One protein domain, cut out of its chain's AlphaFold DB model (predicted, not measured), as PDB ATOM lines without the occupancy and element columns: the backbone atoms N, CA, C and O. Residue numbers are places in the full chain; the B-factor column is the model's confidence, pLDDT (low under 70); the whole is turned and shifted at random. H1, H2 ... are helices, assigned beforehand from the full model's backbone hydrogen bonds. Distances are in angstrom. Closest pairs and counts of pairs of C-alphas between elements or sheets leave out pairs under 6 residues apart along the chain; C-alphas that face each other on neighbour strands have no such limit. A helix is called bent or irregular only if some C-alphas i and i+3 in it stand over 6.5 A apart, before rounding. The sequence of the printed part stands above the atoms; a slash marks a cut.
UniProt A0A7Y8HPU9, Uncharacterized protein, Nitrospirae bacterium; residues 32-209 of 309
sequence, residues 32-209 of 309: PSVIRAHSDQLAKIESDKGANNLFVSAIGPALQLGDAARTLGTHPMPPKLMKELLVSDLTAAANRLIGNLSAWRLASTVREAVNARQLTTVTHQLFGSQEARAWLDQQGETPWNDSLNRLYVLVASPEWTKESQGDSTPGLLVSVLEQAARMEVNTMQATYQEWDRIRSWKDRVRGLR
ATOM      1  N   PRO A  32     -36.145   6.749  20.972       94.81
ATOM      2  CA  PRO A  32     -36.653   7.472  22.138       94.81
ATOM      3  C   PRO A  32     -36.851   8.973  21.896       94.81
ATOM      4  O   PRO A  32     -37.875   9.531  22.299       94.81
ATOM      5  N   SER A  33     -35.915   9.637  21.211       95.44
ATOM      6  CA  SER A  33     -36.065  11.060  20.881       95.44
ATOM      7  C   SER A  33     -37.182  11.315  19.868       95.44
ATOM      8  O   SER A  33     -37.951  12.261  20.049       95.44
ATOM      9  N   VAL A  34     -37.338  10.455  18.857       96.56
ATOM     10  CA  VAL A  34     -38.442  10.543  17.882       96.56
ATOM     11  C   VAL A  34     -39.797  10.324  18.561       96.56
ATOM     12  O   VAL A  34     -40.725  11.103  18.351       96.56
ATOM     13  N   ILE A  35     -39.909   9.315  19.428       97.25
ATOM     14  CA  ILE A  35     -41.122   9.042  20.207       97.25
ATOM     15  C   ILE A  35     -41.490  10.252  21.063       97.25
ATOM     16  O   ILE A  35     -42.648  10.664  21.075       97.25
ATOM     17  N   ARG A  36     -40.512  10.858  21.747       96.56
ATOM     18  CA  ARG A  36     -40.746  12.049  22.571       96.56
ATOM     19  C   ARG A  36     -41.225  13.232  21.731       96.56
ATOM     20  O   ARG A  36     -42.194  13.883  22.112       96.56
ATOM     21  N   ALA A  37     -40.582  13.490  20.592       97.38
ATOM     22  CA  ALA A  37     -40.926  14.599  19.703       97.38
ATOM     23  C   ALA A  37     -42.333  14.470  19.090       97.38
ATOM     24  O   ALA A  37     -42.989  15.481  18.847       97.38
ATOM     25  N   HIS A  38     -42.810  13.240  18.876       97.31
ATOM     26  CA  HIS A  38     -44.094  12.953  18.227       97.31
ATOM     27  C   HIS A  38     -45.121  12.280  19.154       97.31
ATOM     28  O   HIS A  38     -46.104  11.716  18.672       97.31
ATOM     29  N   SER A  39     -44.928  12.355  20.476       95.94
ATOM     30  CA  SER A  39     -45.723  11.614  21.471       95.94
ATOM     31  C   SER A  39     -47.229  11.863  21.339       95.94
ATOM     32  O   SER A  39     -48.012  10.912  21.309       95.94
ATOM     33  N   ASP A  40     -47.636  13.124  21.171       95.00
ATOM     34  CA  ASP A  40     -49.049  13.501  21.036       95.00
ATOM     35  C   ASP A  40     -49.682  12.997  19.739       95.00
ATOM     36  O   ASP A  40     -50.873  12.695  19.710       95.00
ATOM     37  N   GLN A  41     -48.907  12.930  18.654       96.56
ATOM     38  CA  GLN A  41     -49.386  12.424  17.369       96.56
ATOM     39  C   GLN A  41     -49.508  10.900  17.410       96.56
ATOM     40  O   GLN A  41     -50.520  10.360  16.977       96.56
ATOM     41  N   LEU A  42     -48.513  10.221  17.992       96.81
ATOM     42  CA  LEU A  42     -48.496   8.768  18.177       96.81
ATOM     43  C   LEU A  42     -49.628   8.278  19.089       96.81
ATOM     44  O   LEU A  42     -50.167   7.199  18.856       96.81
ATOM     45  N   ALA A  43     -50.015   9.070  20.094       94.62
ATOM     46  CA  ALA A  43     -51.120   8.756  21.001       94.62
ATOM     47  C   ALA A  43     -52.515   8.860  20.355       94.62
ATOM     48  O   ALA A  43     -53.483   8.373  20.931       94.62
ATOM     49  N   LYS A  44     -52.629   9.508  19.188       93.94
ATOM     50  CA  LYS A  44     -53.900   9.798  18.497       93.94
ATOM     51  C   LYS A  44     -54.074   8.997  17.203       93.94
ATOM     52  O   LYS A  44     -54.901   9.355  16.366       93.94
ATOM     53  N   ILE A  45     -53.257   7.967  16.979       96.06
ATOM     54  CA  ILE A  45     -53.386   7.131  15.785       96.06
ATOM     55  C   ILE A  45     -54.532   6.142  15.973       96.06
ATOM     56  O   ILE A  45     -54.522   5.325  16.886       96.06
ATOM     57  N   GLU A  46     -55.501   6.228  15.068       95.56
ATOM     58  CA  GLU A  46     -56.756   5.465  15.116       95.56
ATOM     59  C   GLU A  46     -57.026   4.708  13.805       95.56
ATOM     60  O   GLU A  46     -58.044   4.040  13.650       95.56
ATOM     61  N   SER A  47     -56.146   4.849  12.808       96.62
ATOM     62  CA  SER A  47     -56.299   4.195  11.509       96.62
ATOM     63  C   SER A  47     -54.987   4.124  10.737       96.62
ATOM     64  O   SER A  47     -54.115   4.982  10.883       96.62
ATOM     65  N   ASP A  48     -54.915   3.181   9.799       95.69
ATOM     66  CA  ASP A  48     -53.813   3.049   8.839       95.69
ATOM     67  C   ASP A  48     -53.614   4.304   7.983       95.69
ATOM     68  O   ASP A  48     -52.490   4.666   7.644       95.69
ATOM     69  N   LYS A  49     -54.699   5.021   7.660       95.75
ATOM     70  CA  LYS A  49     -54.604   6.303   6.952       95.75
ATOM     71  C   LYS A  49     -53.900   7.354   7.813       95.75
ATOM     72  O   LYS A  49     -53.047   8.081   7.311       95.75
ATOM     73  N   GLY A  50     -54.248   7.433   9.099       96.38
ATOM     74  CA  GLY A  50     -53.575   8.308  10.061       96.38
ATOM     75  C   GLY A  50     -52.103   7.934  10.243       96.38
ATOM     76  O   GLY A  50     -51.242   8.812  10.190       96.38
ATOM     77  N   ALA A  51     -51.814   6.637  10.370       97.50
ATOM     78  CA  ALA A  51     -50.460   6.109  10.500       97.50
ATOM     79  C   ALA A  51     -49.589   6.454   9.284       97.50
ATOM     80  O   ALA A  51     -48.512   7.030   9.438       97.50
ATOM     81  N   ASN A  52     -50.080   6.191   8.072       97.06
ATOM     82  CA  ASN A  52     -49.367   6.511   6.838       97.06
ATOM     83  C   ASN A  52     -49.131   8.026   6.701       97.06
ATOM     84  O   ASN A  52     -48.012   8.458   6.429       97.06
ATOM     85  N   ASN A  53     -50.134   8.859   7.001       97.50
ATOM     86  CA  ASN A  53     -49.965  10.315   6.995       97.50
ATOM     87  C   ASN A  53     -48.867  10.780   7.967       97.50
ATOM     88  O   ASN A  53     -48.042  11.622   7.602       97.50
ATOM     89  N   LEU A  54     -48.833  10.237   9.189       98.19
ATOM     90  CA  LEU A  54     -47.796  10.555  10.173       98.19
ATOM     91  C   LEU A  54     -46.411  10.069   9.711       98.19
ATOM     92  O   LEU A  54     -45.419  10.789   9.848       98.19
ATOM     93  N   PHE A  55     -46.346   8.875   9.118       98.50
ATOM     94  CA  PHE A  55     -45.119   8.335   8.541       98.50
ATOM     95  C   PHE A  55     -44.567   9.241   7.438       98.50
ATOM     96  O   PHE A  55     -43.410   9.651   7.499       98.50
ATOM     97  N   VAL A  56     -45.392   9.598   6.455       97.81
ATOM     98  CA  VAL A  56     -44.974  10.406   5.304       97.81
ATOM     99  C   VAL A  56     -44.542  11.811   5.724       97.81
ATOM    100  O   VAL A  56     -43.548  12.325   5.216       97.81
ATOM    101  N   SER A  57     -45.282  12.440   6.641       97.00
ATOM    102  CA  SER A  57     -45.078  13.851   6.986       97.00
ATOM    103  C   SER A  57     -43.986  14.104   8.026       97.00
ATOM    104  O   SER A  57     -43.360  15.160   7.976       97.00
ATOM    105  N   ALA A  58     -43.750  13.172   8.956       97.00
ATOM    106  CA  ALA A  58     -42.904  13.432  10.121       97.00
ATOM    107  C   ALA A  58     -41.943  12.283  10.455       97.00
ATOM    108  O   ALA A  58     -40.727  12.480  10.465       97.00
ATOM    109  N   ILE A  59     -42.467  11.076  10.691       98.00
ATOM    110  CA  ILE A  59     -41.665   9.969  11.238       98.00
ATOM    111  C   ILE A  59     -40.662   9.429  10.214       98.00
ATOM    112  O   ILE A  59     -39.499   9.215  10.545       98.00
ATOM    113  N   GLY A  60     -41.075   9.246   8.960       96.69
ATOM    114  CA  GLY A  60     -40.202   8.788   7.883       96.69
ATOM    115  C   GLY A  60     -38.982   9.701   7.704       96.69
ATOM    116  O   GLY A  60     -37.857   9.209   7.796       96.69
ATOM    117  N   PRO A  61     -39.158  11.025   7.522       94.88
ATOM    118  CA  PRO A  61     -38.049  11.978   7.506       94.88
ATOM    119  C   PRO A  61     -37.164  11.931   8.762       94.88
ATOM    120  O   PRO A  61     -35.942  11.877   8.631       94.88
ATOM    121  N   ALA A  62     -37.757  11.888   9.962       95.06
ATOM    122  CA  ALA A  62     -37.013  11.847  11.227       95.06
ATOM    123  C   ALA A  62     -36.139  10.586  11.378       95.06
ATOM    124  O   ALA A  62     -35.080  10.632  11.999       95.06
ATOM    125  N   LEU A  63     -36.552   9.471  10.768       95.25
ATOM    126  CA  LEU A  63     -35.838   8.190  10.787       95.25
ATOM    127  C   LEU A  63     -34.927   7.969   9.570       95.25
ATOM    128  O   LEU A  63     -34.465   6.847   9.351       95.25
ATOM    129  N   GLN A  64     -34.679   9.018   8.777       93.38
ATOM    130  CA  GLN A  64     -33.895   8.959   7.535       93.38
ATOM    131  C   GLN A  64     -34.490   7.999   6.486       93.38
ATOM    132  O   GLN A  64     -33.790   7.461   5.633       93.38
ATOM    133  N   LEU A  65     -35.811   7.816   6.510       95.56
ATOM    134  CA  LEU A  65     -36.594   7.022   5.557       95.56
ATOM    135  C   LEU A  65     -37.276   7.921   4.507       95.56
ATOM    136  O   LEU A  65     -38.373   7.624   4.032       95.56
ATOM    137  N   GLY A  66     -36.639   9.042   4.150       93.75
ATOM    138  CA  GLY A  66     -37.224  10.086   3.301       93.75
ATOM    139  C   GLY A  66     -37.677   9.594   1.923       93.75
ATOM    140  O   GLY A  66     -38.707  10.038   1.422       93.75
ATOM    141  N   ASP A  67     -36.967   8.635   1.327       93.88
ATOM    142  CA  ASP A  67     -37.380   8.062   0.044       93.88
ATOM    143  C   ASP A  67     -38.619   7.184   0.166       93.88
ATOM    144  O   ASP A  67     -39.511   7.289  -0.670       93.88
ATOM    145  N   ALA A  68     -38.707   6.367   1.219       95.62
ATOM    146  CA  ALA A  68     -39.904   5.579   1.492       95.62
ATOM    147  C   ALA A  68     -41.105   6.502   1.747       95.62
ATOM    148  O   ALA A  68     -42.159   6.318   1.141       95.62
ATOM    149  N   ALA A  69     -40.926   7.545   2.567       96.25
ATOM    150  CA  ALA A  69     -41.948   8.559   2.817       96.25
ATOM    151  C   ALA A  69     -42.407   9.241   1.519       96.25
ATOM    152  O   ALA A  69     -43.604   9.369   1.273       96.25
ATOM    153  N   ARG A  70     -41.472   9.614   0.637       94.50
ATOM    154  CA  ARG A  70     -41.803  10.210  -0.663       94.50
ATOM    155  C   ARG A  70     -42.569   9.231  -1.553       94.50
ATOM    156  O   ARG A  70     -43.577   9.624  -2.129       94.50
ATOM    157  N   THR A  71     -42.127   7.975  -1.647       94.12
ATOM    158  CA  THR A  71     -42.801   6.932  -2.436       94.12
ATOM    159  C   THR A  71     -44.230   6.681  -1.959       94.12
ATOM    160  O   THR A  71     -45.130   6.580  -2.791       94.12
ATOM    161  N   LEU A  72     -44.460   6.627  -0.644       94.81
ATOM    162  CA  LEU A  72     -45.802   6.457  -0.080       94.81
ATOM    163  C   LEU A  72     -46.664   7.725  -0.201       94.81
ATOM    164  O   LEU A  72     -47.880   7.632  -0.357       94.81
ATOM    165  N   GLY A  73     -46.050   8.911  -0.181       91.00
ATOM    166  CA  GLY A  73     -46.744  10.188  -0.346       91.00
ATOM    167  C   GLY A  73     -47.179  10.491  -1.786       91.00
ATOM    168  O   GLY A  73     -48.174  11.185  -1.996       91.00
ATOM    169  N   THR A  74     -46.477   9.973  -2.799       83.75
ATOM    170  CA  THR A  74     -46.784  10.260  -4.211       83.75
ATOM    171  C   THR A  74     -48.069   9.582  -4.694       83.75
ATOM    172  O   THR A  74     -48.130   8.359  -4.781       83.75
ATOM    173  N   HIS A  75     -49.068  10.376  -5.095       74.31
ATOM    174  CA  HIS A  75     -50.307   9.907  -5.729       74.31
ATOM    175  C   HIS A  75     -50.590  10.687  -7.028       74.31
ATOM    176  O   HIS A  75     -50.395  11.903  -7.033       74.31
ATOM    177  N   PRO A  76     -51.108  10.050  -8.104       77.44
ATOM    178  CA  PRO A  76     -51.330   8.611  -8.307       77.44
ATOM    179  C   PRO A  76     -50.145   7.906  -9.005       77.44
ATOM    180  O   PRO A  76     -49.544   8.448  -9.932       77.44
ATOM    181  N   MET A  77     -49.844   6.664  -8.604       85.69
ATOM    182  CA  MET A  77     -48.824   5.809  -9.232       85.69
ATOM    183  C   MET A  77     -49.476   4.706 -10.093       85.69
ATOM    184  O   MET A  77     -50.471   4.118  -9.664       85.69
ATOM    185  N   PRO A  78     -48.937   4.364 -11.284       91.00
ATOM    186  CA  PRO A  78     -49.469   3.265 -12.092       91.00
ATOM    187  C   PRO A  78     -49.445   1.914 -11.343       91.00
ATOM    188  O   PRO A  78     -48.424   1.597 -10.725       91.00
ATOM    189  N   PRO A  79     -50.480   1.053 -11.458       89.62
ATOM    190  CA  PRO A  79     -50.552  -0.225 -10.734       89.62
ATOM    191  C   PRO A  79     -49.358  -1.155 -10.950       89.62
ATOM    192  O   PRO A  79     -48.881  -1.797 -10.015       89.62
ATOM    193  N   LYS A  80     -48.826  -1.189 -12.178       88.56
ATOM    194  CA  LYS A  80     -47.622  -1.959 -12.507       88.56
ATOM    195  C   LYS A  80     -46.416  -1.491 -11.688       88.56
ATOM    196  O   LYS A  80     -45.710  -2.316 -11.117       88.56
ATOM    197  N   LEU A  81     -46.223  -0.177 -11.587       88.00
ATOM    198  CA  LEU A  81     -45.117   0.406 -10.834       88.00
ATOM    199  C   LEU A  81     -45.290   0.177  -9.326       88.00
ATOM    200  O   LEU A  81     -44.321  -0.165  -8.660       88.00
ATOM    201  N   MET A  82     -46.521   0.258  -8.805       90.00
ATOM    202  CA  MET A  82     -46.802  -0.070  -7.400       90.00
ATOM    203  C   MET A  82     -46.419  -1.512  -7.052       90.00
ATOM    204  O   MET A  82     -45.834  -1.757  -5.995       90.00
ATOM    205  N   LYS A  83     -46.715  -2.465  -7.946       89.94
ATOM    206  CA  LYS A  83     -46.324  -3.871  -7.778       89.94
ATOM    207  C   LYS A  83     -44.804  -4.037  -7.816       89.94
ATOM    208  O   LYS A  83     -44.246  -4.695  -6.948       89.94
ATOM    209  N   GLU A  84     -44.136  -3.435  -8.798       87.50
ATOM    210  CA  GLU A  84     -42.680  -3.546  -8.950       87.50
ATOM    211  C   GLU A  84     -41.892  -2.902  -7.804       87.50
ATOM    212  O   GLU A  84     -40.825  -3.391  -7.446       87.50
ATOM    213  N   LEU A  85     -42.408  -1.810  -7.239       91.44
ATOM    214  CA  LEU A  85     -41.817  -1.120  -6.094       91.44
ATOM    215  C   LEU A  85     -42.259  -1.713  -4.750       91.44
ATOM    216  O   LEU A  85     -41.896  -1.178  -3.709       91.44
ATOM    217  N   LEU A  86     -43.039  -2.799  -4.744       93.38
ATOM    218  CA  LEU A  86     -43.555  -3.419  -3.521       93.38
ATOM    219  C   LEU A  86     -44.279  -2.416  -2.601       93.38
ATOM    220  O   LEU A  86     -44.184  -2.505  -1.379       93.38
ATOM    221  N   VAL A  87     -45.025  -1.461  -3.170       94.38
ATOM    222  CA  VAL A  87     -45.653  -0.362  -2.408       94.38
ATOM    223  C   VAL A  87     -46.603  -0.886  -1.328       94.38
ATOM    224  O   VAL A  87     -46.672  -0.308  -0.248       94.38
ATOM    225  N   SER A  88     -47.292  -2.002  -1.579       93.69
ATOM    226  CA  SER A  88     -48.146  -2.648  -0.573       93.69
ATOM    227  C   SER A  88     -47.343  -3.154   0.636       93.69
ATOM    228  O   SER A  88     -47.703  -2.861   1.774       93.69
ATOM    229  N   ASP A  89     -46.206  -3.829   0.405       94.44
ATOM    230  CA  ASP A  89     -45.314  -4.292   1.482       94.44
ATOM    231  C   ASP A  89     -44.730  -3.111   2.260       94.44
ATOM    232  O   ASP A  89     -44.721  -3.116   3.490       94.44
ATOM    233  N   LEU A  90     -44.301  -2.073   1.538       96.88
ATOM    234  CA  LEU A  90     -43.766  -0.846   2.117       96.88
ATOM    235  C   LEU A  90     -44.808  -0.118   2.979       96.88
ATOM    236  O   LEU A  90     -44.487   0.333   4.074       96.88
ATOM    237  N   THR A  91     -46.056  -0.038   2.509       96.00
ATOM    238  CA  THR A  91     -47.173   0.574   3.249       96.00
ATOM    239  C   THR A  91     -47.473  -0.213   4.520       96.00
ATOM    240  O   THR A  91     -47.578   0.368   5.596       96.00
ATOM    241  N   ALA A  92     -47.553  -1.542   4.420       95.44
ATOM    242  CA  ALA A  92     -47.795  -2.398   5.574       95.44
ATOM    243  C   ALA A  92     -46.655  -2.303   6.605       95.44
ATOM    244  O   ALA A  92     -46.918  -2.229   7.803       95.44
ATOM    245  N   ALA A  93     -45.397  -2.254   6.154       96.62
ATOM    246  CA  ALA A  93     -44.241  -2.057   7.026       96.62
ATOM    247  C   ALA A  93     -44.265  -0.687   7.720       96.62
ATOM    248  O   ALA A  93     -44.023  -0.602   8.922       96.62
ATOM    249  N   ALA A  94     -44.620   0.381   6.998       97.44
ATOM    250  CA  ALA A  94     -44.777   1.715   7.577       97.44
ATOM    251  C   ALA A  94     -45.883   1.752   8.643       97.44
ATOM    252  O   ALA A  94     -45.662   2.293   9.725       97.44
ATOM    253  N   ASN A  95     -47.036   1.127   8.387       96.56
ATOM    254  CA  ASN A  95     -48.123   1.046   9.365       96.56
ATOM    255  C   ASN A  95     -47.691   0.280  10.624       96.56
ATOM    256  O   ASN A  95     -47.869   0.794  11.729       96.56
ATOM    257  N   ARG A  96     -47.031  -0.879  10.470       96.69
ATOM    258  CA  ARG A  96     -46.490  -1.647  11.605       96.69
ATOM    259  C   ARG A  96     -45.436  -0.867  12.385       96.69
ATOM    260  O   ARG A  96     -45.451  -0.899  13.612       96.69
ATOM    261  N   LEU A  97     -44.553  -0.126  11.709       97.69
ATOM    262  CA  LEU A  97     -43.577   0.742  12.372       97.69
ATOM    263  C   LEU A  97     -44.274   1.790  13.252       97.69
ATOM    264  O   LEU A  97     -43.896   1.957  14.408       97.69
ATOM    265  N   ILE A  98     -45.298   2.473  12.731       98.06
ATOM    266  CA  ILE A  98     -46.061   3.457  13.513       98.06
ATOM    267  C   ILE A  98     -46.786   2.780  14.679       98.06
ATOM    268  O   ILE A  98     -46.732   3.297  15.792       98.06
ATOM    269  N   GLY A  99     -47.382   1.604  14.465       97.25
ATOM    270  CA  GLY A  99     -47.987   0.805  15.534       97.25
ATOM    271  C   GLY A  99     -46.995   0.477  16.651       97.25
ATOM    272  O   GLY A  99     -47.281   0.718  17.822       97.25
ATOM    273  N   ASN A 100     -45.788   0.024  16.295       97.75
ATOM    274  CA  ASN A 100     -44.722  -0.274  17.253       97.75
ATOM    275  C   ASN A 100     -44.280   0.971  18.037       97.75
ATOM    276  O   ASN A 100     -44.097   0.890  19.249       97.75
ATOM    277  N   LEU A 101     -44.153   2.131  17.381       98.12
ATOM    278  CA  LEU A 101     -43.799   3.396  18.037       98.12
ATOM    279  C   LEU A 101     -44.904   3.891  18.982       98.12
ATOM    280  O   LEU A 101     -44.607   4.336  20.090       98.12
ATOM    281  N   SER A 102     -46.173   3.788  18.576       97.25
ATOM    282  CA  SER A 102     -47.326   4.128  19.419       97.25
ATOM    283  C   SER A 102     -47.414   3.219  20.647       97.25
ATOM    284  O   SER A 102     -47.601   3.703  21.765       97.25
ATOM    285  N   ALA A 103     -47.205   1.916  20.460       97.12
ATOM    286  CA  ALA A 103     -47.161   0.933  21.533       97.12
ATOM    287  C   ALA A 103     -45.972   1.176  22.487       97.12
ATOM    288  O   ALA A 103     -46.154   1.164  23.705       97.12
ATOM    289  N   TRP A 104     -44.778   1.481  21.962       97.75
ATOM    290  CA  TRP A 104     -43.611   1.843  22.778       97.75
ATOM    291  C   TRP A 104     -43.917   3.081  23.626       97.75
ATOM    292  O   TRP A 104     -43.798   3.049  24.850       97.75
ATOM    293  N   ARG A 105     -44.417   4.149  22.997       97.12
ATOM    294  CA  ARG A 105     -44.825   5.377  23.688       97.12
ATOM    295  C   ARG A 105     -45.807   5.092  24.825       97.12
ATOM    296  O   ARG A 105     -45.653   5.645  25.916       97.12
ATOM    297  N   LEU A 106     -46.819   4.257  24.581       96.94
ATOM    298  CA  LEU A 106     -47.804   3.865  25.591       96.94
ATOM    299  C   LEU A 106     -47.134   3.140  26.766       96.94
ATOM    300  O   LEU A 106     -47.350   3.529  27.913       96.94
ATOM    301  N   ALA A 107     -46.281   2.152  26.489       97.44
ATOM    302  CA  ALA A 107     -45.554   1.402  27.508       97.44
ATOM    303  C   ALA A 107     -44.684   2.314  28.393       97.44
ATOM    304  O   ALA A 107     -44.793   2.260  29.621       97.44
ATOM    305  N   SER A 108     -43.887   3.205  27.791       96.50
ATOM    306  CA  SER A 108     -43.052   4.156  28.537       96.50
ATOM    307  C   SER A 108     -43.906   5.109  29.381       96.50
ATOM    308  O   SER A 108     -43.621   5.302  30.562       96.50
ATOM    309  N   THR A 109     -45.016   5.617  28.830       96.00
ATOM    310  CA  THR A 109     -45.938   6.510  29.560       96.00
ATOM    311  C   THR A 109     -46.580   5.804  30.760       96.00
ATOM    312  O   THR A 109     -46.687   6.387  31.837       96.00
ATOM    313  N   VAL A 110     -46.984   4.536  30.610       96.88
ATOM    314  CA  VAL A 110     -47.533   3.733  31.717       96.88
ATOM    315  C   VAL A 110     -46.484   3.537  32.810       96.88
ATOM    316  O   VAL A 110     -46.788   3.749  33.983       96.88
ATOM    317  N   ARG A 111     -45.240   3.185  32.454       96.25
ATOM    318  CA  ARG A 111     -44.152   3.018  33.433       96.25
ATOM    319  C   ARG A 111     -43.872   4.302  34.202       96.25
ATOM    320  O   ARG A 111     -43.773   4.268  35.428       96.25
ATOM    321  N   GLU A 112     -43.754   5.423  33.498       95.56
ATOM    322  CA  GLU A 112     -43.520   6.736  34.102       95.56
ATOM    323  C   GLU A 112     -44.659   7.122  35.050       95.56
ATOM    324  O   GLU A 112     -44.401   7.498  36.195       95.56
ATOM    325  N   ALA A 113     -45.914   6.947  34.627       95.62
ATOM    326  CA  ALA A 113     -47.078   7.268  35.445       95.62
ATOM    327  C   ALA A 113     -47.191   6.371  36.690       95.62
ATOM    328  O   ALA A 113     -47.488   6.876  37.774       95.62
ATOM    329  N   VAL A 114     -46.901   5.067  36.588       94.75
ATOM    330  CA  VAL A 114     -46.875   4.174  37.761       94.75
ATOM    331  C   VAL A 114     -45.762   4.571  38.733       94.75
ATOM    332  O   VAL A 114     -46.017   4.679  39.935       94.75
ATOM    333  N   ASN A 115     -44.554   4.857  38.235       93.62
ATOM    334  CA  ASN A 115     -43.434   5.315  39.065       93.62
ATOM    335  C   ASN A 115     -43.743   6.646  39.768       93.62
ATOM    336  O   ASN A 115     -43.395   6.825  40.933       93.62
ATOM    337  N   ALA A 116     -44.445   7.554  39.085       94.38
ATOM    338  CA  ALA A 116     -44.908   8.829  39.629       94.38
ATOM    339  C   ALA A 116     -46.185   8.716  40.488       94.38
ATOM    340  O   ALA A 116     -46.692   9.736  40.951       94.38
ATOM    341  N   ARG A 117     -46.723   7.502  40.694       91.81
ATOM    342  CA  ARG A 117     -47.986   7.235  41.413       91.81
ATOM    343  C   ARG A 117     -49.209   7.962  40.829       91.81
ATOM    344  O   ARG A 117     -50.181   8.227  41.526       91.81
ATOM    345  N   GLN A 118     -49.200   8.230  39.526       93.19
ATOM    346  CA  GLN A 118     -50.286   8.871  38.781       93.19
ATOM    347  C   GLN A 118     -51.212   7.826  38.138       93.19
ATOM    348  O   GLN A 118     -51.273   7.674  36.918       93.19
ATOM    349  N   LEU A 119     -51.936   7.067  38.962       92.19
ATOM    350  CA  LEU A 119     -52.714   5.910  38.494       92.19
ATOM    351  C   LEU A 119     -53.920   6.299  37.619       92.19
ATOM    352  O   LEU A 119     -54.264   5.582  36.683       92.19
ATOM    353  N   THR A 120     -54.512   7.475  37.837       91.19
ATOM    354  CA  THR A 120     -55.568   8.018  36.962       91.19
ATOM    355  C   THR A 120     -55.060   8.286  35.546       91.19
ATOM    356  O   THR A 120     -55.771   8.018  34.575       91.19
ATOM    357  N   THR A 121     -53.810   8.743  35.412       92.94
ATOM    358  CA  THR A 121     -53.147   8.926  34.117       92.94
ATOM    359  C   THR A 121     -53.012   7.591  33.393       92.94
ATOM    360  O   THR A 121     -53.339   7.520  32.215       92.94
ATOM    361  N   VAL A 122     -52.604   6.516  34.076       94.00
ATOM    362  CA  VAL A 122     -52.499   5.173  33.469       94.00
ATOM    363  C   VAL A 122     -53.849   4.714  32.909       94.00
ATOM    364  O   VAL A 122     -53.912   4.295  31.753       94.00
ATOM    365  N   THR A 123     -54.934   4.857  33.680       93.75
ATOM    366  CA  THR A 123     -56.289   4.530  33.208       93.75
ATOM    367  C   THR A 123     -56.655   5.346  31.970       93.75
ATOM    368  O   THR A 123     -57.110   4.785  30.976       93.75
ATOM    369  N   HIS A 124     -56.409   6.658  31.984       92.69
ATOM    370  CA  HIS A 124     -56.698   7.519  30.838       92.69
ATOM    371  C   HIS A 124     -55.872   7.148  29.597       92.69
ATOM    372  O   HIS A 124     -56.390   7.168  28.489       92.69
ATOM    373  N   GLN A 125     -54.590   6.801  29.746       91.69
ATOM    374  CA  GLN A 125     -53.743   6.442  28.601       91.69
ATOM    375  C   GLN A 125     -54.175   5.129  27.944       91.69
ATOM    376  O   GLN A 125     -54.117   5.015  26.725       91.69
ATOM    377  N   LEU A 126     -54.617   4.149  28.734       91.81
ATOM    378  CA  LEU A 126     -55.067   2.866  28.202       91.81
ATOM    379  C   LEU A 126     -56.483   2.961  27.615       91.81
ATOM    380  O   LEU A 126     -56.732   2.429  26.535       91.81
ATOM    381  N   PHE A 127     -57.401   3.649  28.297       91.88
ATOM    382  CA  PHE A 127     -58.834   3.634  27.976       91.88
ATOM    383  C   PHE A 127     -59.369   4.941  27.362       91.88
ATOM    384  O   PHE A 127     -60.574   5.062  27.163       91.88
ATOM    385  N   GLY A 128     -58.510   5.920  27.067       85.25
ATOM    386  CA  GLY A 128     -58.921   7.255  26.612       85.25
ATOM    387  C   GLY A 128     -59.422   7.347  25.165       85.25
ATOM    388  O   GLY A 128     -60.158   8.279  24.856       85.25
ATOM    389  N   SER A 129     -59.060   6.405  24.289       90.50
ATOM    390  CA  SER A 129     -59.589   6.296  22.917       90.50
ATOM    391  C   SER A 129     -59.857   4.828  22.589       90.50
ATOM    392  O   SER A 129     -58.955   3.986  22.642       90.50
ATOM    393  N   GLN A 130     -61.117   4.508  22.280       90.50
ATOM    394  CA  GLN A 130     -61.524   3.150  21.922       90.50
ATOM    395  C   GLN A 130     -61.047   2.798  20.510       90.50
ATOM    396  O   GLN A 130     -60.666   1.659  20.248       90.50
ATOM    397  N   GLU A 131     -61.024   3.785  19.621       93.06
ATOM    398  CA  GLU A 131     -60.563   3.684  18.246       93.06
ATOM    399  C   GLU A 131     -59.057   3.415  18.186       93.06
ATOM    400  O   GLU A 131     -58.627   2.512  17.468       93.06
ATOM    401  N   ALA A 132     -58.255   4.125  18.990       91.94
ATOM    402  CA  ALA A 132     -56.809   3.906  19.058       91.94
ATOM    403  C   ALA A 132     -56.481   2.500  19.573       91.94
ATOM    404  O   ALA A 132     -55.623   1.812  19.018       91.94
ATOM    405  N   ARG A 133     -57.217   2.036  20.592       91.12
ATOM    406  CA  ARG A 133     -57.115   0.657  21.078       91.12
ATOM    407  C   ARG A 133     -57.470  -0.349  19.986       91.12
ATOM    408  O   ARG A 133     -56.680  -1.244  19.712       91.12
ATOM    409  N   ALA A 134     -58.629  -0.191  19.347       92.75
ATOM    410  CA  ALA A 134     -59.083  -1.108  18.307       92.75
ATOM    411  C   ALA A 134     -58.096  -1.173  17.133       92.75
ATOM    412  O   ALA A 134     -57.885  -2.241  16.562       92.75
ATOM    413  N   TRP A 135     -57.466  -0.050  16.785       94.56
ATOM    414  CA  TRP A 135     -56.436  -0.004  15.754       94.56
ATOM    415  C   TRP A 135     -55.138  -0.711  16.171       94.56
ATOM    416  O   TRP A 135     -54.566  -1.441  15.362       94.56
ATOM    417  N   LEU A 136     -54.685  -0.556  17.422       92.62
ATOM    418  CA  LEU A 136     -53.538  -1.311  17.945       92.62
ATOM    419  C   LEU A 136     -53.821  -2.820  17.975       92.62
ATOM    420  O   LEU A 136     -52.963  -3.599  17.567       92.62
ATOM    421  N   ASP A 137     -55.032  -3.227  18.360       90.62
ATOM    422  CA  ASP A 137     -55.460  -4.633  18.355       90.62
ATOM    423  C   ASP A 137     -55.484  -5.217  16.922       90.62
ATOM    424  O   ASP A 137     -55.172  -6.391  16.711       90.62
ATOM    425  N   GLN A 138     -55.790  -4.391  15.910       89.44
ATOM    426  CA  GLN A 138     -55.746  -4.770  14.489       89.44
ATOM    427  C   GLN A 138     -54.327  -4.964  13.943       89.44
ATOM    428  O   GLN A 138     -54.177  -5.615  12.908       89.44
ATOM    429  N   GLN A 139     -53.286  -4.458  14.618       82.44
ATOM    430  CA  GLN A 139     -51.899  -4.681  14.189       82.44
ATOM    431  C   GLN A 139     -51.480  -6.163  14.292       82.44
ATOM    432  O   GLN A 139     -50.413  -6.525  13.798       82.44
ATOM    433  N   GLY A 140     -52.343  -7.038  14.829       68.94
ATOM    434  CA  GLY A 140     -52.241  -8.488  14.671       68.94
ATOM    435  C   GLY A 140     -51.021  -9.065  15.375       68.94
ATOM    436  O   GLY A 140     -50.668  -8.556  16.430       68.94
ATOM    437  N   GLU A 141     -50.422 -10.128  14.820       77.31
ATOM    438  CA  GLU A 141     -49.296 -10.954  15.321       77.31
ATOM    439  C   GLU A 141     -48.011 -10.175  15.701       77.31
ATOM    440  O   GLU A 141     -46.907 -10.451  15.234       77.31
ATOM    441  N   THR A 142     -48.134  -9.171  16.559       88.94
ATOM    442  CA  THR A 142     -47.042  -8.363  17.071       88.94
ATOM    443  C   THR A 142     -46.573  -8.946  18.403       88.94
ATOM    444  O   THR A 142     -47.394  -9.307  19.251       88.94
ATOM    445  N   PRO A 143     -45.253  -8.998  18.654       90.81
ATOM    446  CA  PRO A 143     -44.711  -9.569  19.889       90.81
ATOM    447  C   PRO A 143     -45.164  -8.865  21.181       90.81
ATOM    448  O   PRO A 143     -44.983  -9.397  22.273       90.81
ATOM    449  N   TRP A 144     -45.701  -7.646  21.093       94.31
ATOM    450  CA  TRP A 144     -46.105  -6.829  22.240       94.31
ATOM    451  C   TRP A 144     -47.607  -6.882  22.559       94.31
ATOM    452  O   TRP A 144     -48.003  -6.401  23.623       94.31
ATOM    453  N   ASN A 145     -48.434  -7.487  21.695       93.62
ATOM    454  CA  ASN A 145     -49.891  -7.510  21.855       93.62
ATOM    455  C   ASN A 145     -50.332  -8.215  23.153       93.62
ATOM    456  O   ASN A 145     -51.180  -7.719  23.892       93.62
ATOM    457  N   ASP A 146     -49.694  -9.333  23.506       93.12
ATOM    458  CA  ASP A 146     -49.997 -10.058  24.748       93.12
ATOM    459  C   ASP A 146     -49.770  -9.200  25.999       93.12
ATOM    460  O   ASP A 146     -50.571  -9.227  26.936       93.12
ATOM    461  N   SER A 147     -48.685  -8.421  26.024       95.12
ATOM    462  CA  SER A 147     -48.394  -7.514  27.137       95.12
ATOM    463  C   SER A 147     -49.385  -6.355  27.194       95.12
ATOM    464  O   SER A 147     -49.833  -6.011  28.287       95.12
ATOM    465  N   LEU A 148     -49.794  -5.807  26.044       95.12
ATOM    466  CA  LEU A 148     -50.845  -4.790  25.979       95.12
ATOM    467  C   LEU A 148     -52.179  -5.326  26.528       95.12
ATOM    468  O   LEU A 148     -52.792  -4.704  27.395       95.12
ATOM    469  N   ASN A 149     -52.595  -6.520  26.103       94.06
ATOM    470  CA  ASN A 149     -53.817  -7.159  26.593       94.06
ATOM    471  C   ASN A 149     -53.769  -7.434  28.101       94.06
ATOM    472  O   ASN A 149     -54.746  -7.196  28.812       94.06
ATOM    473  N   ARG A 150     -52.621  -7.876  28.623       95.31
ATOM    474  CA  ARG A 150     -52.431  -8.055  30.072       95.31
ATOM    475  C   ARG A 150     -52.506  -6.732  30.830       95.31
ATOM    476  O   ARG A 150     -53.122  -6.703  31.891       95.31
ATOM    477  N   LEU A 151     -51.938  -5.646  30.298       95.62
ATOM    478  CA  LEU A 151     -52.081  -4.308  30.886       95.62
ATOM    479  C   LEU A 151     -53.549  -3.884  30.952       95.62
ATOM    480  O   LEU A 151     -54.000  -3.434  32.003       95.62
ATOM    481  N   TYR A 152     -54.308  -4.092  29.873       94.75
ATOM    482  CA  TYR A 152     -55.742  -3.813  29.859       94.75
ATOM    483  C   TYR A 152     -56.501  -4.581  30.939       94.75
ATOM    484  O   TYR A 152     -57.310  -3.989  31.649       94.75
ATOM    485  N   VAL A 153     -56.229  -5.879  31.089       95.44
ATOM    486  CA  VAL A 153     -56.877  -6.717  32.108       95.44
ATOM    487  C   VAL A 153     -56.520  -6.256  33.523       95.44
ATOM    488  O   VAL A 153     -57.413  -6.137  34.358       95.44
ATOM    489  N   LEU A 154     -55.243  -5.963  33.792       95.44
ATOM    490  CA  LEU A 154     -54.788  -5.514  35.113       95.44
ATOM    491  C   LEU A 154     -55.396  -4.162  35.507       95.44
ATOM    492  O   LEU A 154     -55.819  -3.994  36.642       95.44
ATOM    493  N   VAL A 155     -55.464  -3.203  34.580       94.69
ATOM    494  CA  VAL A 155     -55.972  -1.848  34.865       94.69
ATOM    495  C   VAL A 155     -57.506  -1.800  34.895       94.69
ATOM    496  O   VAL A 155     -58.084  -0.944  35.559       94.69
ATOM    497  N   ALA A 156     -58.187  -2.743  34.238       93.88
ATOM    498  CA  ALA A 156     -59.639  -2.912  34.351       93.88
ATOM    499  C   ALA A 156     -60.076  -3.642  35.637       93.88
ATOM    500  O   ALA A 156     -61.277  -3.785  35.877       93.88
ATOM    501  N   SER A 157     -59.138  -4.149  36.442       93.69
ATOM    502  CA  SER A 157     -59.466  -5.000  37.580       93.69
ATOM    503  C   SER A 157     -60.007  -4.197  38.782       93.69
ATOM    504  O   SER A 157     -59.658  -3.025  38.971       93.69
ATOM    505  N   PRO A 158     -60.845  -4.800  39.649       91.12
ATOM    506  CA  PRO A 158     -61.305  -4.146  40.876       91.12
ATOM    507  C   PRO A 158     -60.156  -3.733  41.808       91.12
ATOM    508  O   PRO A 158     -60.251  -2.730  42.514       91.12
ATOM    509  N   GLU A 159     -59.059  -4.493  41.803       91.06
ATOM    510  CA  GLU A 159     -57.851  -4.222  42.580       91.06
ATOM    511  C   GLU A 159     -57.174  -2.916  42.149       91.06
ATOM    512  O   GLU A 159     -56.710  -2.165  43.003       91.06
ATOM    513  N   TRP A 160     -57.188  -2.588  40.852       92.75
ATOM    514  CA  TRP A 160     -56.673  -1.310  40.354       92.75
ATOM    515  C   TRP A 160     -57.432  -0.115  40.927       92.75
ATOM    516  O   TRP A 160     -56.837   0.896  41.300       92.75
ATOM    517  N   THR A 161     -58.754  -0.247  41.060       88.06
ATOM    518  CA  THR A 161     -59.588   0.814  41.639       88.06
ATOM    519  C   THR A 161     -59.258   1.019  43.119       88.06
ATOM    520  O   THR A 161     -59.130   2.161  43.556       88.06
ATOM    521  N   LYS A 162     -59.033  -0.063  43.876       87.62
ATOM    522  CA  LYS A 162     -58.603   0.006  45.284       87.62
ATOM    523  C   LYS A 162     -57.222   0.649  45.431       87.62
ATOM    524  O   LYS A 162     -57.073   1.593  46.201       87.62
ATOM    525  N   GLU A 163     -56.258   0.233  44.608       86.38
ATOM    526  CA  GLU A 163     -54.915   0.830  44.575       86.38
ATOM    527  C   GLU A 163     -54.979   2.334  44.263       86.38
ATOM    528  O   GLU A 163     -54.299   3.138  44.900       86.38
ATOM    529  N   SER A 164     -55.856   2.746  43.339       79.31
ATOM    530  CA  SER A 164     -56.067   4.161  43.000       79.31
ATOM    531  C   SER A 164     -56.672   5.000  44.134       79.31
ATOM    532  O   SER A 164     -56.496   6.217  44.149       79.31
ATOM    533  N   GLN A 165     -57.350   4.358  45.090       84.19
ATOM    534  CA  GLN A 165     -57.974   4.989  46.259       84.19
ATOM    535  C   GLN A 165     -57.070   4.977  47.506       84.19
ATOM    536  O   GLN A 165     -57.459   5.517  48.538       84.19
ATOM    537  N   GLY A 166     -55.857   4.418  47.406       79.50
ATOM    538  CA  GLY A 166     -54.878   4.354  48.498       79.50
ATOM    539  C   GLY A 166     -54.823   3.012  49.232       79.50
ATOM    540  O   GLY A 166     -53.938   2.823  50.070       79.50
ATOM    541  N   ASP A 167     -55.694   2.060  48.886       81.56
ATOM    542  CA  ASP A 167     -55.664   0.702  49.429       81.56
ATOM    543  C   ASP A 167     -54.611  -0.126  48.688       81.56
ATOM    544  O   ASP A 167     -54.840  -0.636  47.590       81.56
ATOM    545  N   SER A 168     -53.436  -0.251  49.308       78.56
ATOM    546  CA  SER A 168     -52.301  -0.970  48.726       78.56
ATOM    547  C   SER A 168     -52.634  -2.446  48.492       78.56
ATOM    548  O   SER A 168     -52.804  -3.223  49.433       78.56
ATOM    549  N   THR A 169     -52.655  -2.847  47.226       78.81
ATOM    550  CA  THR A 169     -52.766  -4.227  46.769       78.81
ATOM    551  C   THR A 169     -51.362  -4.778  46.512       78.81
ATOM    552  O   THR A 169     -50.674  -4.333  45.585       78.81
ATOM    553  N   PRO A 170     -50.903  -5.771  47.296       79.12
ATOM    554  CA  PRO A 170     -49.569  -6.329  47.135       79.12
ATOM    555  C   PRO A 170     -49.326  -6.834  45.707       79.12
ATOM    556  O   PRO A 170     -50.062  -7.674  45.196       79.12
ATOM    557  N   GLY A 171     -48.273  -6.329  45.064       86.56
ATOM    558  CA  GLY A 171     -47.789  -6.829  43.775       86.56
ATOM    559  C   GLY A 171     -48.482  -6.282  42.521       86.56
ATOM    560  O   GLY A 171     -47.903  -6.416  41.447       86.56
ATOM    561  N   LEU A 172     -49.631  -5.600  42.616       92.62
ATOM    562  CA  LEU A 172     -50.364  -5.123  41.428       92.62
ATOM    563  C   LEU A 172     -49.532  -4.156  40.574       92.62
ATOM    564  O   LEU A 172     -49.366  -4.357  39.371       92.62
ATOM    565  N   LEU A 173     -48.954  -3.129  41.202       93.06
ATOM    566  CA  LEU A 173     -48.108  -2.161  40.499       93.06
ATOM    567  C   LEU A 173     -46.842  -2.802  39.930       93.06
ATOM    568  O   LEU A 173     -46.373  -2.388  38.874       93.06
ATOM    569  N   VAL A 174     -46.314  -3.834  40.595       93.94
ATOM    570  CA  VAL A 174     -45.170  -4.603  40.092       93.94
ATOM    571  C   VAL A 174     -45.565  -5.353  38.824       93.94
ATOM    572  O   VAL A 174     -44.839  -5.281  37.839       93.94
ATOM    573  N   SER A 175     -46.734  -6.001  38.800       95.75
ATOM    574  CA  SER A 175     -47.245  -6.673  37.603       95.75
ATOM    575  C   SER A 175     -47.491  -5.698  36.449       95.75
ATOM    576  O   SER A 175     -47.119  -5.998  35.317       95.75
ATOM    577  N   VAL A 176     -48.058  -4.516  36.712       96.44
ATOM    578  CA  VAL A 176     -48.246  -3.480  35.678       96.44
ATOM    579  C   VAL A 176     -46.898  -2.990  35.141       96.44
ATOM    580  O   VAL A 176     -46.716  -2.913  33.927       96.44
ATOM    581  N   LEU A 177     -45.924  -2.723  36.018       96.56
ATOM    582  CA  LEU A 177     -44.568  -2.340  35.612       96.56
ATOM    583  C   LEU A 177     -43.872  -3.438  34.802       96.56
ATOM    584  O   LEU A 177     -43.214  -3.125  33.812       96.56
ATOM    585  N   GLU A 178     -44.024  -4.708  35.185       96.56
ATOM    586  CA  GLU A 178     -43.454  -5.843  34.456       96.56
ATOM    587  C   GLU A 178     -44.037  -5.939  33.043       96.56
ATOM    588  O   GLU A 178     -43.288  -6.061  32.072       96.56
ATOM    589  N   GLN A 179     -45.366  -5.852  32.907       97.44
ATOM    590  CA  GLN A 179     -46.011  -5.929  31.596       97.44
ATOM    591  C   GLN A 179     -45.640  -4.741  30.712       97.44
ATOM    592  O   GLN A 179     -45.329  -4.936  29.539       97.44
ATOM    593  N   ALA A 180     -45.590  -3.529  31.267       97.56
ATOM    594  CA  ALA A 180     -45.165  -2.354  30.516       97.56
ATOM    595  C   ALA A 180     -43.682  -2.440  30.107       97.56
ATOM    596  O   ALA A 180     -43.343  -2.120  28.972       97.56
ATOM    597  N   ALA A 181     -42.797  -2.956  30.967       96.94
ATOM    598  CA  ALA A 181     -41.391  -3.171  30.618       96.94
ATOM    599  C   ALA A 181     -41.206  -4.241  29.526       96.94
ATOM    600  O   ALA A 181     -40.428  -4.036  28.594       96.94
ATOM    601  N   ARG A 182     -41.941  -5.362  29.591       97.00
ATOM    602  CA  ARG A 182     -41.951  -6.376  28.517       97.00
ATOM    603  C   ARG A 182     -42.445  -5.790  27.199       97.00
ATOM    604  O   ARG A 182     -41.815  -5.999  26.166       97.00
ATOM    605  N   MET A 183     -43.543  -5.037  27.244       96.81
ATOM    606  CA  MET A 183     -44.101  -4.363  26.075       96.81
ATOM    607  C   MET A 183     -43.078  -3.411  25.445       96.81
ATOM    608  O   MET A 183     -42.904  -3.414  24.231       96.81
ATOM    609  N   GLU A 184     -42.351  -2.646  26.257       96.00
ATOM    610  CA  GLU A 184     -41.313  -1.726  25.789       96.00
ATOM    611  C   GLU A 184     -40.149  -2.442  25.085       96.00
ATOM    612  O   GLU A 184     -39.736  -2.041  24.000       96.00
ATOM    613  N   VAL A 185     -39.655  -3.555  25.634       96.38
ATOM    614  CA  VAL A 185     -38.594  -4.347  24.983       96.38
ATOM    615  C   VAL A 185     -39.078  -4.946  23.657       96.38
ATOM    616  O   VAL A 185     -38.369  -4.883  22.651       96.38
ATOM    617  N   ASN A 186     -40.296  -5.490  23.636       96.81
ATOM    618  CA  ASN A 186     -40.870  -6.116  22.444       96.81
ATOM    619  C   ASN A 186     -41.151  -5.085  21.339       96.81
ATOM    620  O   ASN A 186     -40.855  -5.329  20.169       96.81
ATOM    621  N   THR A 187     -41.687  -3.917  21.700       96.81
ATOM    622  CA  THR A 187     -41.920  -2.807  20.762       96.81
ATOM    623  C   THR A 187     -40.613  -2.219  20.252       96.81
ATOM    624  O   THR A 187     -40.521  -1.945  19.057       96.81
ATOM    625  N   MET A 188     -39.576  -2.103  21.087       95.81
ATOM    626  CA  MET A 188     -38.238  -1.702  20.647       95.81
ATOM    627  C   MET A 188     -37.719  -2.647  19.556       95.81
ATOM    628  O   MET A 188     -37.375  -2.193  18.466       95.81
ATOM    629  N   GLN A 189     -37.705  -3.959  19.806       95.62
ATOM    630  CA  GLN A 189     -37.235  -4.948  18.826       95.62
ATOM    631  C   GLN A 189     -38.046  -4.903  17.524       95.62
ATOM    632  O   GLN A 189     -37.462  -4.843  16.441       95.62
ATOM    633  N   ALA A 190     -39.377  -4.865  17.623       96.25
ATOM    634  CA  ALA A 190     -40.262  -4.786  16.462       96.25
ATOM    635  C   ALA A 190     -40.070  -3.476  15.669       96.25
ATOM    636  O   ALA A 190     -40.089  -3.479  14.438       96.25
ATOM    637  N   THR A 191     -39.818  -2.356  16.355       97.00
ATOM    638  CA  THR A 191     -39.510  -1.059  15.730       97.00
ATOM    639  C   THR A 191     -38.233  -1.147  14.898       97.00
ATOM    640  O   THR A 191     -38.236  -0.740  13.739       97.00
ATOM    641  N   TYR A 192     -37.156  -1.723  15.447       95.81
ATOM    642  CA  TYR A 192     -35.905  -1.910  14.705       95.81
ATOM    643  C   TYR A 192     -36.083  -2.819  13.487       95.81
ATOM    644  O   TYR A 192     -35.550  -2.508  12.424       95.81
ATOM    645  N   GLN A 193     -36.847  -3.907  13.618       94.94
ATOM    646  CA  GLN A 193     -37.118  -4.828  12.510       94.94
ATOM    647  C   GLN A 193     -37.863  -4.140  11.360       94.94
ATOM    648  O   GLN A 193     -37.450  -4.256  10.206       94.94
ATOM    649  N   GLU A 194     -38.932  -3.393  11.651       96.19
ATOM    650  CA  GLU A 194     -39.683  -2.690  10.604       96.19
ATOM    651  C   GLU A 194     -38.903  -1.501  10.038       96.19
ATOM    652  O   GLU A 194     -38.947  -1.266   8.832       96.19
ATOM    653  N   TRP A 195     -38.129  -0.783  10.857       97.06
ATOM    654  CA  TRP A 195     -37.232   0.257  10.352       97.06
ATOM    655  C   TRP A 195     -36.197  -0.321   9.388       97.06
ATOM    656  O   TRP A 195     -36.024   0.217   8.295       97.06
ATOM    657  N   ASP A 196     -35.553  -1.435   9.743       95.12
ATOM    658  CA  ASP A 196     -34.578  -2.089   8.874       95.12
ATOM    659  C   ASP A 196     -35.223  -2.595   7.580       95.12
ATOM    660  O   ASP A 196     -34.699  -2.372   6.483       95.12
ATOM    661  N   ARG A 197     -36.418  -3.189   7.692       95.31
ATOM    662  CA  ARG A 197     -37.232  -3.592   6.545       95.31
ATOM    663  C   ARG A 197     -37.526  -2.393   5.649       95.31
ATOM    664  O   ARG A 197     -37.315  -2.476   4.442       95.31
ATOM    665  N   ILE A 198     -37.987  -1.269   6.177       97.06
ATOM    666  CA  ILE A 198     -38.286  -0.100   5.345       97.06
ATOM    667  C   ILE A 198     -37.000   0.464   4.745       97.06
ATOM    668  O   ILE A 198     -36.964   0.739   3.557       97.06
ATOM    669  N   ARG A 199     -35.918   0.574   5.512       94.81
ATOM    670  CA  ARG A 199     -34.627   1.104   5.055       94.81
ATOM    671  C   ARG A 199     -34.028   0.293   3.903       94.81
ATOM    672  O   ARG A 199     -33.572   0.876   2.925       94.81
ATOM    673  N   SER A 200     -34.082  -1.036   3.981       93.00
ATOM    674  CA  SER A 200     -33.546  -1.952   2.960       93.00
ATOM    675  C   SER A 200     -34.519  -2.241   1.803       93.00
ATOM    676  O   SER A 200     -34.262  -3.108   0.966       93.00
ATOM    677  N   TRP A 201     -35.655  -1.533   1.711       94.88
ATOM    678  CA  TRP A 201     -36.689  -1.827   0.710       94.88
ATOM    679  C   TRP A 201     -36.189  -1.717  -0.736       94.88
ATOM    680  O   TRP A 201     -36.496  -2.584  -1.555       94.88
ATOM    681  N   LYS A 202     -35.381  -0.692  -1.047       91.94
ATOM    682  CA  LYS A 202     -34.791  -0.498  -2.381       91.94
ATOM    683  C   LYS A 202     -33.907  -1.683  -2.756       91.94
ATOM    684  O   LYS A 202     -33.965  -2.136  -3.895       91.94
ATOM    685  N   ASP A 203     -33.136  -2.206  -1.807       89.88
ATOM    686  CA  ASP A 203     -32.260  -3.356  -2.032       89.88
ATOM    687  C   ASP A 203     -33.062  -4.630  -2.272       89.88
ATOM    688  O   ASP A 203     -32.756  -5.369  -3.205       89.88
ATOM    689  N   ARG A 204     -34.168  -4.838  -1.543       89.69
ATOM    690  CA  ARG A 204     -35.105  -5.930  -1.851       89.69
ATOM    691  C   ARG A 204     -35.695  -5.791  -3.251       89.69
ATOM    692  O   ARG A 204     -35.683  -6.755  -4.009       89.69
ATOM    693  N   VAL A 205     -36.155  -4.598  -3.637       91.06
ATOM    694  CA  VAL A 205     -36.672  -4.337  -4.993       91.06
ATOM    695  C   VAL A 205     -35.604  -4.617  -6.057       91.06
ATOM    696  O   VAL A 205     -35.896  -5.266  -7.063       91.06
ATOM    697  N   ARG A 206     -34.359  -4.169  -5.842       88.31
ATOM    698  CA  ARG A 206     -33.217  -4.441  -6.734       88.31
ATOM    699  C   ARG A 206     -32.946  -5.941  -6.840       88.31
ATOM    700  O   ARG A 206     -32.854  -6.442  -7.956       88.31
ATOM    701  N   GLY A 207     -32.901  -6.653  -5.713       85.62
ATOM    702  CA  GLY A 207     -32.693  -8.101  -5.660       85.62
ATOM    703  C   GLY A 207     -33.776  -8.878  -6.408       85.62
ATOM    704  O   GLY A 207     -33.457  -9.699  -7.264       85.62
ATOM    705  N   LEU A 208     -35.055  -8.556  -6.183       87.88
ATOM    706  CA  LEU A 208     -36.171  -9.197  -6.889       87.88
ATOM    707  C   LEU A 208     -36.130  -8.945  -8.399       87.88
ATOM    708  O   LEU A 208     -36.324  -9.867  -9.189       87.88
ATOM    709  N   ARG A 209     -35.858  -7.702  -8.817       88.00
ATOM    710  CA  ARG A 209     -35.698  -7.356 -10.239       88.00
ATOM    711  C   ARG A 209     -34.516  -8.092 -10.856       88.00
ATOM    712  O   ARG A 209     -34.621  -8.602 -11.967       88.00
TER     713      ARG A 209
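This is residues 32 to 209 of the 309 residues of an uncharacterized protein of Nitrospirae bacterium (UniProt A0A7Y8HPU9). Two long helices, H6 and H11, lie side by side and run opposite ways, making the long axis of a rod. Shorter helices cover H6: H1 to H4 pack on it from its first residues to past its middle, and H7 folds back along its last part, while H9 packs on the first part of H11. H5 and H12 lie at one end of the rod and H10 at the other. The printed part has 178 residues with twelve named helices, H1 to H12 in chain order, and no named strand, an all-helix class. It is compact, with a radius of gyration of the C-alphas of 18.2 A, and spans 62 by 26 by 25 A.

H6, the longest helix, holds residues 87 to 115 and measures 41.9 A from C-alpha 87 at (-45.653, -0.362, -2.408) to C-alpha 115 at (-43.434, 5.315, 39.065). H11, residues 172 to 199, measures 40.1 A. Before H6 come H1, residues 32 to 37, beginning at C-alpha 32 (-36.653, 7.472, 22.138); H2, 39 to 42; H3, 48 to 62, 19.1 A; H4, 66 to 73; and H5, 79 to 84. H3 is irregular: C-alphas 57 and 60 are 7.1 A apart. Between H6 and H11 come H7, 119 to 127; H8, 130 to 138; H9, 145 to 155, 15.4 A; and H10, 158 to 164. H12, residues 201 to 209, ends at C-alpha 209 (-35.698, -7.356, -10.239).

H6 is the hub, touching six helices. It touches H11 at a shallow tilt of 26 degrees, opposite ways, closest at the C-alphas of Ala 107 and Ala 180, 4.8 A. With residues 91 to 99 alone it touches H3, about perpendicular at 82 degrees, closest at Ala 51 and Asn 95, C-alphas 5.7 A apart. It also touches H1, H2 and H4. H3 and H4 form a helical hairpin, as do H6 and H7, the latter at 18 degrees with C-alphas of Val 110 and Val 122 5.5 A apart. H9 touches H11 at a shallow tilt of 27 degrees, opposite ways, closest at the C-alphas of Ser 147 and Gln 179, 5.3 A. H8 is close to H6 but not clearly touching, as are H5 to H6 and H10 to H7. H11 and H12 meet only through their link. Every O i to N i+4 pair is within hydrogen-bond range in H1 and H4 to H12; H3 has 8 of 11, and H2 is too short for one.

The C-alphas of Asp 167 and Arg 209, the two farthest apart, are 63.4 A apart. The printed part has no cut. The links H8 to H9 and H10 to H11 are short, and the others are tight. Mean pLDDT of the printed part is 93.1; residue 140 alone is under 70.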